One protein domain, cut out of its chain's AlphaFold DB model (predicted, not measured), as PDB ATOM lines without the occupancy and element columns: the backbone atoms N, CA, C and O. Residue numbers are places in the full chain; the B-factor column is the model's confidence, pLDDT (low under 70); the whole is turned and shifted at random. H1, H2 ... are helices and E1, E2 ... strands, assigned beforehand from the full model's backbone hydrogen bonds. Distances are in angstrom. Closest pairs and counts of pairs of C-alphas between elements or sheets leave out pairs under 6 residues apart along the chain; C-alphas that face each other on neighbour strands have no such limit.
ATOM      1  N   ASP A  10     -33.383 -43.269  53.378       93.88
ATOM      2  CA  ASP A  10     -33.634 -42.844  51.995       93.88
ATOM      3  C   ASP A  10     -32.641 -41.767  51.533       93.88
ATOM      4  O   ASP A  10     -32.136 -41.819  50.412       93.88
ATOM      5  N   LEU A  11     -32.340 -40.796  52.404       94.50
ATOM      6  CA  LEU A  11     -31.517 -39.630  52.081       94.50
ATOM      7  C   LEU A  11     -30.531 -39.310  53.207       94.50
ATOM      8  O   LEU A  11     -30.931 -39.068  54.346       94.50
ATOM      9  N   LEU A  12     -29.244 -39.231  52.865       94.50
ATOM     10  CA  LEU A  12     -28.173 -38.786  53.755       94.50
ATOM     11  C   LEU A  12     -27.562 -37.479  53.245       94.50
ATOM     12  O   LEU A  12     -26.930 -37.447  52.192       94.50
ATOM     13  N   PHE A  13     -27.705 -36.398  54.009       96.38
ATOM     14  CA  PHE A  13     -27.075 -35.112  53.701       96.38
ATOM     15  C   PHE A  13     -25.750 -34.959  54.452       96.38
ATOM     16  O   PHE A  13     -25.717 -35.017  55.680       96.38
ATOM     17  N   VAL A  14     -24.659 -34.713  53.726       96.69
ATOM     18  CA  VAL A  14     -23.307 -34.593  54.290       96.69
ATOM     19  C   VAL A  14     -22.794 -33.164  54.122       96.69
ATOM     20  O   VAL A  14     -22.590 -32.688  53.006       96.69
ATOM     21  N   ALA A  15     -22.569 -32.471  55.240       95.44
ATOM     22  CA  ALA A  15     -22.182 -31.055  55.286       95.44
ATOM     23  C   ALA A  15     -20.735 -30.833  55.779       95.44
ATOM     24  O   ALA A  15     -20.441 -29.862  56.470       95.44
ATOM     25  N   PHE A  16     -19.797 -31.725  55.434       94.69
ATOM     26  CA  PHE A  16     -18.385 -31.608  55.851       94.69
ATOM     27  C   PHE A  16     -17.557 -30.606  55.038       94.69
ATOM     28  O   PHE A  16     -16.379 -30.374  55.327       94.69
ATOM     29  N   GLY A  17     -18.176 -29.985  54.034       90.31
ATOM     30  CA  GLY A  17     -17.516 -29.062  53.128       90.31
ATOM     31  C   GLY A  17     -16.715 -29.770  52.038       90.31
ATOM     32  O   GLY A  17     -16.521 -30.984  52.043       90.31
ATOM     33  N   HIS A  18     -16.256 -28.961  51.085       86.75
ATOM     34  CA  HIS A  18     -15.591 -29.411  49.864       86.75
ATOM     35  C   HIS A  18     -14.380 -30.316  50.146       86.75
ATOM     36  O   HIS A  18     -13.607 -30.053  51.070       86.75
ATOM     37  N   ILE A  19     -14.199 -31.340  49.314       91.12
ATOM     38  CA  ILE A  19     -13.250 -32.460  49.423       91.12
ATOM     39  C   ILE A  19     -13.580 -33.440  50.551       91.12
ATOM     40  O   ILE A  19     -13.517 -34.653  50.351       91.12
ATOM     41  N   LYS A  20     -13.876 -32.947  51.758       94.88
ATOM     42  CA  LYS A  20     -14.100 -33.814  52.924       94.88
ATOM     43  C   LYS A  20     -15.402 -34.596  52.813       94.88
ATOM     44  O   LYS A  20     -15.417 -35.769  53.161       94.88
ATOM     45  N   GLN A  21     -16.470 -33.960  52.337       96.38
ATOM     46  CA  GLN A  21     -17.767 -34.617  52.184       96.38
ATOM     47  C   GLN A  21     -17.715 -35.711  51.113       96.38
ATOM     48  O   GLN A  21     -18.222 -36.797  51.353       96.38
ATOM     49  N   GLU A  22     -17.048 -35.463  49.980       94.94
ATOM     50  CA  GLU A  22     -16.945 -36.434  48.890       94.94
ATOM     51  C   GLU A  22     -16.136 -37.646  49.351       94.94
ATOM     52  O   GLU A  22     -16.600 -38.772  49.232       94.94
ATOM     53  N   LYS A  23     -14.981 -37.413  49.992       97.19
ATOM     54  CA  LYS A  23     -14.169 -38.489  50.573       97.19
ATOM     55  C   LYS A  23     -14.913 -39.260  51.653       97.19
ATOM     56  O   LYS A  23     -14.756 -40.467  51.754       97.19
ATOM     57  N   TRP A  24     -15.663 -38.580  52.513       97.12
ATOM     58  CA  TRP A  24     -16.390 -39.273  53.567       97.12
ATOM     59  C   TRP A  24     -17.505 -40.141  52.989       97.12
ATOM     60  O   TRP A  24     -17.636 -41.281  53.419       97.12
ATOM     61  N   ILE A  25     -18.258 -39.634  52.008       96.31
ATOM     62  CA  ILE A  25     -19.286 -40.420  51.317       96.31
ATOM     63  C   ILE A  25     -18.633 -41.646  50.680       96.31
ATOM     64  O   ILE A  25     -19.015 -42.756  51.016       96.31
ATOM     65  N   ASP A  26     -17.590 -41.456  49.872       95.81
ATOM     66  CA  ASP A  26     -16.861 -42.534  49.191       95.81
ATOM     67  C   ASP A  26     -16.369 -43.629  50.162       95.81
ATOM     68  O   ASP A  26     -16.582 -44.814  49.943       95.81
ATOM     69  N   ASN A  27     -15.820 -43.242  51.320       96.19
ATOM     70  CA  ASN A  27     -15.297 -44.189  52.315       96.19
ATOM     71  C   ASN A  27     -16.359 -44.890  53.188       96.19
ATOM     72  O   ASN A  27     -16.011 -45.789  53.969       96.19
ATOM     73  N   ASN A  28     -17.620 -44.444  53.158       94.69
ATOM     74  CA  ASN A  28     -18.670 -44.923  54.068       94.69
ATOM     75  C   ASN A  28     -19.950 -45.374  53.363       94.69
ATOM     76  O   ASN A  28     -20.802 -45.957  54.031       94.69
ATOM     77  N   LEU A  29     -20.090 -45.139  52.055       91.25
ATOM     78  CA  LEU A  29     -21.309 -45.454  51.312       91.25
ATOM     79  C   LEU A  29     -21.674 -46.939  51.434       91.25
ATOM     80  O   LEU A  29     -22.817 -47.252  51.741       91.25
ATOM     81  N   ASP A  30     -20.688 -47.833  51.338       91.06
ATOM     82  CA  ASP A  30     -20.892 -49.288  51.443       91.06
ATOM     83  C   ASP A  30     -21.214 -49.775  52.866       91.06
ATOM     84  O   ASP A  30     -21.631 -50.913  53.067       91.06
ATOM     85  N   LYS A  31     -20.992 -48.932  53.881       91.19
ATOM     86  CA  LYS A  31     -21.169 -49.281  55.302       91.19
ATOM     87  C   LYS A  31     -22.516 -48.828  55.854       91.19
ATOM     88  O   LYS A  31     -22.881 -49.216  56.961       91.19
ATOM     89  N   ILE A  32     -23.225 -47.966  55.127       89.19
ATOM     90  CA  ILE A  32     -24.470 -47.345  55.571       89.19
ATOM     91  C   ILE A  32     -25.573 -47.804  54.616       89.19
ATOM     92  O   ILE A  32     -25.440 -47.587  53.414       89.19
ATOM     93  N   PRO A  33     -26.681 -48.393  55.104       89.44
ATOM     94  CA  PRO A  33     -27.798 -48.798  54.253       89.44
ATOM     95  C   PRO A  33     -28.591 -47.564  53.784       89.44
ATOM     96  O   PRO A  33     -29.695 -47.296  54.262       89.44
ATOM     97  N   VAL A  34     -28.005 -46.778  52.876       93.38
ATOM     98  CA  VAL A  34     -28.559 -45.531  52.340       93.38
ATOM     99  C   VAL A  34     -28.853 -45.646  50.846       93.38
ATOM    100  O   VAL A  34     -28.051 -46.184  50.091       93.38
ATOM    101  N   ARG A  35     -29.994 -45.110  50.395       92.25
ATOM    102  CA  ARG A  35     -30.330 -45.069  48.960       92.25
ATOM    103  C   ARG A  35     -29.588 -43.962  48.219       92.25
ATOM    104  O   ARG A  35     -29.107 -44.182  47.113       92.25
ATOM    105  N   VAL A  36     -29.511 -42.768  48.811       94.38
ATOM    106  CA  VAL A  36     -28.831 -41.610  48.216       94.38
ATOM    107  C   VAL A  36     -28.084 -40.810  49.285       94.38
ATOM    108  O   VAL A  36     -28.666 -40.381  50.282       94.38
ATOM    109  N   ALA A  37     -26.800 -40.542  49.042       95.88
ATOM    110  CA  ALA A  37     -25.983 -39.625  49.834       95.88
ATOM    111  C   ALA A  37     -25.644 -38.363  49.025       95.88
ATOM    112  O   ALA A  37     -25.209 -38.450  47.878       95.88
ATOM    113  N   ILE A  38     -25.833 -37.180  49.616       95.88
ATOM    114  CA  ILE A  38     -25.666 -35.883  48.946       95.88
ATOM    115  C   ILE A  38     -24.738 -34.995  49.770       95.88
ATOM    116  O   ILE A  38     -25.041 -34.625  50.906       95.88
ATOM    117  N   GLY A  39     -23.621 -34.588  49.168       95.88
ATOM    118  CA  GLY A  39     -22.775 -33.530  49.708       95.88
ATOM    119  C   GLY A  39     -23.452 -32.167  49.557       95.88
ATOM    120  O   GLY A  39     -23.533 -31.633  48.454       95.88
ATOM    121  N   VAL A  40     -23.921 -31.575  50.655       95.69
ATOM    122  CA  VAL A  40     -24.662 -30.294  50.634       95.69
ATOM    123  C   VAL A  40     -23.763 -29.074  50.842       95.69
ATOM    124  O   VAL A  40     -24.213 -27.927  50.768       95.69
ATOM    125  N   GLY A  41     -22.474 -29.293  51.113       92.06
ATOM    126  CA  GLY A  41     -21.537 -28.228  51.437       92.06
ATOM    127  C   GLY A  41     -22.052 -27.366  52.586       92.06
ATOM    128  O   GLY A  41     -22.574 -27.861  53.576       92.06
ATOM    129  N   GLY A  42     -21.927 -26.048  52.436       90.69
ATOM    130  CA  GLY A  42     -22.423 -25.094  53.429       90.69
ATOM    131  C   GLY A  42     -23.850 -24.619  53.159       90.69
ATOM    132  O   GLY A  42     -24.099 -23.428  53.319       90.69
ATOM    133  N   ALA A  43     -24.741 -25.472  52.641       92.19
ATOM    134  CA  ALA A  43     -26.163 -25.143  52.498       92.19
ATOM    135  C   ALA A  43     -26.850 -25.022  53.868       92.19
ATOM    136  O   ALA A  43     -27.668 -24.125  54.076       92.19
ATOM    137  N   PHE A  44     -26.462 -25.884  54.812       94.56
ATOM    138  CA  PHE A  44     -26.996 -25.875  56.172       94.56
ATOM    139  C   PHE A  44     -26.644 -24.597  56.928       94.56
ATOM    140  O   PHE A  44     -27.518 -24.099  57.618       94.56
ATOM    141  N   ASP A  45     -25.476 -23.984  56.683       91.88
ATOM    142  CA  ASP A  45     -25.105 -22.671  57.243       91.88
ATOM    143  C   ASP A  45     -26.205 -21.605  57.067       91.88
ATOM    144  O   ASP A  45     -26.389 -20.742  57.925       91.88
ATOM    145  N   TYR A  46     -26.920 -21.643  55.934       90.19
ATOM    146  CA  TYR A  46     -28.014 -20.718  55.640       90.19
ATOM    147  C   TYR A  46     -29.349 -21.185  56.215       90.19
ATOM    148  O   TYR A  46     -30.138 -20.350  56.651       90.19
ATOM    149  N   LEU A  47     -29.618 -22.495  56.195       92.12
ATOM    150  CA  LEU A  47     -30.855 -23.063  56.743       92.12
ATOM    151  C   LEU A  47     -30.913 -22.932  58.270       92.12
ATOM    152  O   LEU A  47     -31.978 -22.657  58.807       92.12
ATOM    153  N   SER A  48     -29.774 -23.062  58.953       94.31
ATOM    154  CA  SER A  48     -29.647 -22.878  60.402       94.31
ATOM    155  C   SER A  48     -29.531 -21.413  60.828       94.31
ATOM    156  O   SER A  48     -29.357 -21.141  62.012       94.31
ATOM    157  N   ALA A  49     -29.557 -20.471  59.875       91.94
ATOM    158  CA  ALA A  49     -29.294 -19.047  60.094       91.94
ATOM    159  C   ALA A  49     -27.933 -18.733  60.759       91.94
ATOM    160  O   ALA A  49     -27.720 -17.621  61.238       91.94
ATOM    161  N   SER A  50     -26.984 -19.677  60.753       91.69
ATOM    162  CA  SER A  50     -25.642 -19.482  61.320       91.69
ATOM    163  C   SER A  50     -24.785 -18.521  60.492       91.69
ATOM    164  O   SER A  50     -23.839 -17.928  61.004       91.69
ATOM    165  N   VAL A  51     -25.102 -18.362  59.205       90.69
ATOM    166  CA  VAL A  51     -24.481 -17.382  58.313       90.69
ATOM    167  C   VAL A  51     -25.583 -16.578  57.628       90.69
ATOM    168  O   VAL A  51     -26.507 -17.171  57.059       90.69
ATOM    169  N   PRO A  52     -25.498 -15.236  57.610       92.19
ATOM    170  CA  PRO A  52     -26.486 -14.431  56.916       92.19
ATOM    171  C   PRO A  52     -26.420 -14.707  55.412       92.19
ATOM    172  O   PRO A  52     -25.352 -14.817  54.801       92.19
ATOM    173  N   ARG A  53     -27.592 -14.824  54.795       92.25
ATOM    174  CA  ARG A  53     -27.700 -15.001  53.350       92.25
ATOM    175  C   ARG A  53     -27.531 -13.661  52.639       92.25
ATOM    176  O   ARG A  53     -27.951 -12.627  53.153       92.25
ATOM    177  N   ALA A  54     -26.958 -13.682  51.436       94.56
ATOM    178  CA  ALA A  54     -26.816 -12.470  50.635       94.56
ATOM    179  C   ALA A  54     -28.189 -11.813  50.361       94.56
ATOM    180  O   ALA A  54     -29.165 -12.529  50.089       94.56
ATOM    181  N   PRO A  55     -28.277 -10.468  50.375       95.25
ATOM    182  CA  PRO A  55     -29.456  -9.731  49.935       95.25
ATOM    183  C   PRO A  55     -29.964 -10.204  48.569       95.25
ATOM    184  O   PRO A  55     -29.182 -10.566  47.687       95.25
ATOM    185  N   LYS A  56     -31.288 -10.155  48.362       95.94
ATOM    186  CA  LYS A  56     -31.935 -10.641  47.126       95.94
ATOM    187  C   LYS A  56     -31.331 -10.030  45.854       95.94
ATOM    188  O   LYS A  56     -31.228 -10.733  44.856       95.94
ATOM    189  N   VAL A  57     -30.913  -8.763  45.895       97.00
ATOM    190  CA  VAL A  57     -30.277  -8.076  44.757       97.00
ATOM    191  C   VAL A  57     -28.945  -8.735  44.392       97.00
ATOM    192  O   VAL A  57     -28.767  -9.145  43.251       97.00
ATOM    193  N   LEU A  58     -28.051  -8.945  45.364       96.44
ATOM    194  CA  LEU A  58     -26.758  -9.599  45.123       96.44
ATOM    195  C   LEU A  58     -26.920 -11.048  44.653       96.44
ATOM    196  O   LEU A  58     -26.162 -11.503  43.803       96.44
ATOM    197  N   ARG A  59     -27.939 -11.755  45.150       95.06
ATOM    198  CA  ARG A  59     -28.285 -13.099  44.665       95.06
ATOM    199  C   ARG A  59     -28.707 -13.091  43.196       95.06
ATOM    200  O   ARG A  59     -28.226 -13.918  42.432       95.06
ATOM    201  N   LYS A  60     -29.571 -12.150  42.797       96.38
ATOM    202  CA  LYS A  60     -30.025 -12.000  41.402       96.38
ATOM    203  C   LYS A  60     -28.892 -11.604  40.453       96.38
ATOM    204  O   LYS A  60     -28.895 -12.041  39.312       96.38
ATOM    205  N   LEU A  61     -27.928 -10.823  40.934       96.56
ATOM    206  CA  LEU A  61     -26.739 -10.429  40.173       96.56
ATOM    207  C   LEU A  61     -25.647 -11.516  40.130       96.56
ATOM    208  O   LEU A  61     -24.607 -11.306  39.518       96.56
ATOM    209  N   GLY A  62     -25.836 -12.659  40.801       94.12
ATOM    210  CA  GLY A  62     -24.828 -13.724  40.863       94.12
ATOM    211  C   GLY A  62     -23.650 -13.442  41.810       94.12
ATOM    212  O   GLY A  62     -22.695 -14.213  41.844       94.12
ATOM    213  N   PHE A  63     -23.714 -12.393  42.635       95.38
ATOM    214  CA  PHE A  63     -22.662 -12.004  43.588       95.38
ATOM    215  C   PHE A  63     -22.789 -12.656  44.976       95.38
ATOM    216  O   PHE A  63     -22.123 -12.244  45.927       95.38
ATOM    217  N   GLU A  64     -23.611 -13.698  45.128       93.38
ATOM    218  CA  GLU A  64     -23.762 -14.415  46.406       93.38
ATOM    219  C   GLU A  64     -22.432 -15.032  46.881       93.38
ATOM    220  O   GLU A  64     -22.133 -15.018  48.078       93.38
ATOM    221  N   TRP A  65     -21.583 -15.494  45.954       90.75
ATOM    222  CA  TRP A  65     -20.253 -16.020  46.281       90.75
ATOM    223  C   TRP A  65     -19.313 -14.939  46.832       90.75
ATOM    224  O   TRP A  65     -18.560 -15.214  47.768       90.75
ATOM    225  N   LEU A  66     -19.376 -13.720  46.283       93.50
ATOM    226  CA  LEU A  66     -18.550 -12.585  46.692       93.50
ATOM    227  C   LEU A  66     -18.998 -12.069  48.058       93.50
ATOM    228  O   LEU A  66     -18.175 -11.871  48.947       93.50
ATOM    229  N   PHE A  67     -20.312 -11.953  48.268       94.19
ATOM    230  CA  PHE A  67     -20.871 -11.646  49.583       94.19
ATOM    231  C   PHE A  67     -20.409 -12.655  50.639       94.19
ATOM    232  O   PHE A  67     -19.929 -12.275  51.704       94.19
ATOM    233  N   ARG A  68     -20.470 -13.954  50.321       92.25
ATOM    234  CA  ARG A  68     -19.997 -14.998  51.236       92.25
ATOM    235  C   ARG A  68     -18.495 -14.907  51.501       92.25
ATOM    236  O   ARG A  68     -18.068 -15.210  52.610       92.25
ATOM    237  N   LEU A  69     -17.702 -14.511  50.508       93.75
ATOM    238  CA  LEU A  69     -16.262 -14.315  50.653       93.75
ATOM    239  C   LEU A  69     -15.934 -13.172  51.619       93.75
ATOM    240  O   LEU A  69     -15.044 -13.336  52.446       93.75
ATOM    241  N   MET A  70     -16.676 -12.064  51.550       93.50
ATOM    242  CA  MET A  70     -16.510 -10.936  52.475       93.50
ATOM    243  C   MET A  70     -16.803 -11.338  53.926       93.50
ATOM    244  O   MET A  70     -16.081 -10.938  54.831       93.50
ATOM    245  N   ILE A  71     -17.826 -12.168  54.150       92.94
ATOM    246  CA  ILE A  71     -18.186 -12.658  55.494       92.94
ATOM    247  C   ILE A  71     -17.227 -13.748  55.982       92.94
ATOM    248  O   ILE A  71     -16.970 -13.871  57.176       92.94
ATOM    249  N   GLN A  72     -16.712 -14.567  55.067       92.50
ATOM    250  CA  GLN A  72     -15.872 -15.720  55.375       92.50
ATOM    251  C   GLN A  72     -14.538 -15.628  54.616       92.50
ATOM    252  O   GLN A  72     -14.317 -16.390  53.665       92.50
ATOM    253  N   PRO A  73     -13.623 -14.728  55.028       92.06
ATOM    254  CA  PRO A  73     -12.411 -14.399  54.269       92.06
ATOM    255  C   PRO A  73     -11.467 -15.593  54.084       92.06
ATOM    256  O   PRO A  73     -10.776 -15.692  53.071       92.06
ATOM    257  N   TRP A  74     -11.492 -16.579  54.987       90.69
ATOM    258  CA  TRP A  74     -10.710 -17.815  54.845       90.69
ATOM    259  C   TRP A  74     -11.063 -18.622  53.583       90.69
ATOM    260  O   TRP A  74     -10.278 -19.467  53.146       90.69
ATOM    261  N   ARG A  75     -12.219 -18.359  52.953       89.25
ATOM    262  CA  ARG A  75     -12.611 -18.969  51.675       89.25
ATOM    263  C   ARG A  75     -11.822 -18.447  50.473       89.25
ATOM    264  O   ARG A  75     -11.899 -19.085  49.423       89.25
ATOM    265  N   LEU A  76     -11.032 -17.376  50.608       90.12
ATOM    266  CA  LEU A  76     -10.183 -16.822  49.537       90.12
ATOM    267  C   LEU A  76      -9.314 -17.882  48.858       90.12
ATOM    268  O   LEU A  76      -9.226 -17.904  47.634       90.12
ATOM    269  N   LYS A  77      -8.773 -18.830  49.633       88.38
ATOM    270  CA  LYS A  77      -7.962 -19.940  49.106       88.38
ATOM    271  C   LYS A  77      -8.685 -20.741  48.019       88.38
ATOM    272  O   LYS A  77      -8.057 -21.172  47.060       88.38
ATOM    273  N   ARG A  78     -10.007 -20.918  48.141       84.50
ATOM    274  CA  ARG A  78     -10.818 -21.623  47.135       84.50
ATOM    275  C   ARG A  78     -11.024 -20.788  45.875       84.50
ATOM    276  O   ARG A  78     -11.081 -21.353  44.791       84.50
ATOM    277  N   GLN A  79     -11.101 -19.465  46.008       89.56
ATOM    278  CA  GLN A  79     -11.359 -18.571  44.878       89.56
ATOM    279  C   GLN A  79     -10.142 -18.383  43.970       89.56
ATOM    280  O   GLN A  79     -10.304 -18.022  42.809       89.56
ATOM    281  N   LEU A  80      -8.936 -18.735  44.432       89.62
ATOM    282  CA  LEU A  80      -7.744 -18.806  43.577       89.62
ATOM    283  C   LEU A  80      -7.931 -19.759  42.382       89.62
ATOM    284  O   LEU A  80      -7.345 -19.540  41.323       89.62
ATOM    285  N   ALA A  81      -8.789 -20.778  42.513       88.44
ATOM    286  CA  ALA A  81      -9.139 -21.658  41.401       88.44
ATOM    287  C   ALA A  81      -9.842 -20.908  40.252       88.44
ATOM    288  O   ALA A  81      -9.631 -21.260  39.095       88.44
ATOM    289  N   LEU A  82     -10.612 -19.852  40.550       88.81
ATOM    290  CA  LEU A  82     -11.262 -19.017  39.534       88.81
ATOM    291  C   LEU A  82     -10.232 -18.224  38.728       88.81
ATOM    292  O   LEU A  82     -10.320 -18.177  37.507       88.81
ATOM    293  N   LEU A  83      -9.220 -17.656  39.394       90.06
ATOM    294  CA  LEU A  83      -8.128 -16.947  38.716       90.06
ATOM    295  C   LEU A  83      -7.334 -17.892  37.809       90.06
ATOM    296  O   LEU A  83      -7.043 -17.553  36.664       90.06
ATOM    297  N   LYS A  84      -7.042 -19.107  38.293       90.75
ATOM    298  CA  LYS A  84      -6.401 -20.151  37.482       90.75
ATOM    299  C   LYS A  84      -7.251 -20.519  36.263       90.75
ATOM    300  O   LYS A  84      -6.709 -20.673  35.174       90.75
ATOM    301  N   TYR A  85      -8.562 -20.662  36.438       90.94
ATOM    302  CA  TYR A  85      -9.482 -20.976  35.347       90.94
ATOM    303  C   TYR A  85      -9.534 -19.859  34.294       90.94
ATOM    304  O   TYR A  85      -9.407 -20.145  33.107       90.94
ATOM    305  N   LEU A  86      -9.622 -18.595  34.718       92.75
ATOM    306  CA  LEU A  86      -9.566 -17.441  33.813       92.75
ATOM    307  C   LEU A  86      -8.262 -17.414  33.009       92.75
ATOM    308  O   LEU A  86      -8.292 -17.231  31.797       92.75
ATOM    309  N   TRP A  87      -7.128 -17.667  33.662       93.50
ATOM    310  CA  TRP A  87      -5.836 -17.746  32.984       93.50
ATOM    311  C   TRP A  87      -5.784 -18.869  31.937       93.50
ATOM    312  O   TRP A  87      -5.288 -18.660  30.829       93.50
ATOM    313  N   LEU A  88      -6.330 -20.048  32.261       93.19
ATOM    314  CA  LEU A  88      -6.419 -21.165  31.315       93.19
ATOM    315  C   LEU A  88      -7.280 -20.811  30.100       93.19
ATOM    316  O   LEU A  88      -6.873 -21.105  28.982       93.19
ATOM    317  N   LEU A  89      -8.415 -20.137  30.304       91.88
ATOM    318  CA  LEU A  89      -9.263 -19.669  29.207       91.88
ATOM    319  C   LEU A  89      -8.519 -18.705  28.277       91.88
ATOM    320  O   LEU A  89      -8.602 -18.850  27.066       91.88
ATOM    321  N   THR A  90      -7.741 -17.772  28.830       91.81
ATOM    322  CA  THR A  90      -6.975 -16.804  28.023       91.81
ATOM    323  C   THR A  90      -5.774 -17.401  27.285       91.81
ATOM    324  O   THR A  90      -5.245 -16.754  26.394       91.81
ATOM    325  N   ARG A  91      -5.313 -18.606  27.656       82.81
ATOM    326  CA  ARG A  91      -4.240 -19.335  26.944       82.81
ATOM    327  C   ARG A  91      -4.759 -20.366  25.944       82.81
ATOM    328  O   ARG A  91      -3.959 -20.893  25.178       82.81
ATOM    329  N   ALA A  92      -6.039 -20.716  26.026       73.31
ATOM    330  CA  ALA A  92      -6.674 -21.736  25.197       73.31
ATOM    331  C   ALA A  92      -7.460 -21.152  24.006       73.31
ATOM    332  O   ALA A  92      -8.030 -21.927  23.239       73.31
ATOM    333  N   GLY A  93      -7.504 -19.822  23.872       56.38
ATOM    334  CA  GLY A  93      -7.972 -19.101  22.683       56.38
ATOM    335  C   GLY A  93      -6.807 -18.422  21.984       56.38
ATOM    336  O   GLY A  93      -6.892 -18.291  20.746       56.38
TER     337      GLY A  93
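What this domain is: This is residues 10 to 93 of the 93 residues of an uncharacterized protein of uncultured bacterium (UniProt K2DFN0). Two small groups of parts are joined by a thin bridge: at one end the two-stranded sheet E1 E2 with H1 packed along it, at the other the helices H3, H4 and H5, with H2 and residues 48 to 55 between. Residues 80 to 93, of which 80 to 91 belong to H5, stick out as a free arm. The printed part has 84 residues, in the order E1 H1 E2 H2 H3 H4 H5; it is mostly helix, and the sheet is parallel. It is loose, with a radius of gyration of the C-alphas of 16.4 A and spans of 45 by 36 by 23 A.

Where its parts are: E1, residues 10 to 14, begins at C-alpha (-33.634, -42.844, 51.995). H1 is residues 20 to 31, 17.2 A; E2, residues 34 to 39, 13.6 A; H2, residues 41 to 47; H3, residues 56 to 60; H4, residues 64 to 71. H5, residues 73 to 91, 28.9 A, has a kink of 27 degrees near residue 80 and ends at C-alpha (-4.240, -19.335, 26.944).

How they stand to each other: E1 and E2 are parallel neighbours at 26 degrees, with N 14 and O 38 2.8 A apart, within hydrogen-bond range. E1, H1 and E2 form a strand-helix-strand unit, two parallel neighbour strands with a helix between, its crossover right-handed. The closest C-alphas of H1 and E2, Gln 21 and Gly 39, are 5.7 A apart. H2 and H3 are apart. H3 and H4 are close but not clearly touching, the C-alphas of Leu 58 and Glu 64 closest at 5.8 A. H4 and H5 are likewise close but not clearly touching, Leu 69 and Arg 75 closest at 6.0 A between C-alphas; their steep tilt is 43 degrees, opposite ways. Every O i to N i+4 pair is within hydrogen-bond range in H3 and H4, but 6 of 8 in H1, 9 of 15 in H5 and 1 of 3 in H2, which has 2 of 4 O i to N i+3 pairs.

The domain as a whole: The C-alphas farthest apart, Pro 33 and Gly 93, are 47.7 A apart. The printed part has no cut and no long link. Mean pLDDT of the printed part is 92.2; residue 93 is under 70.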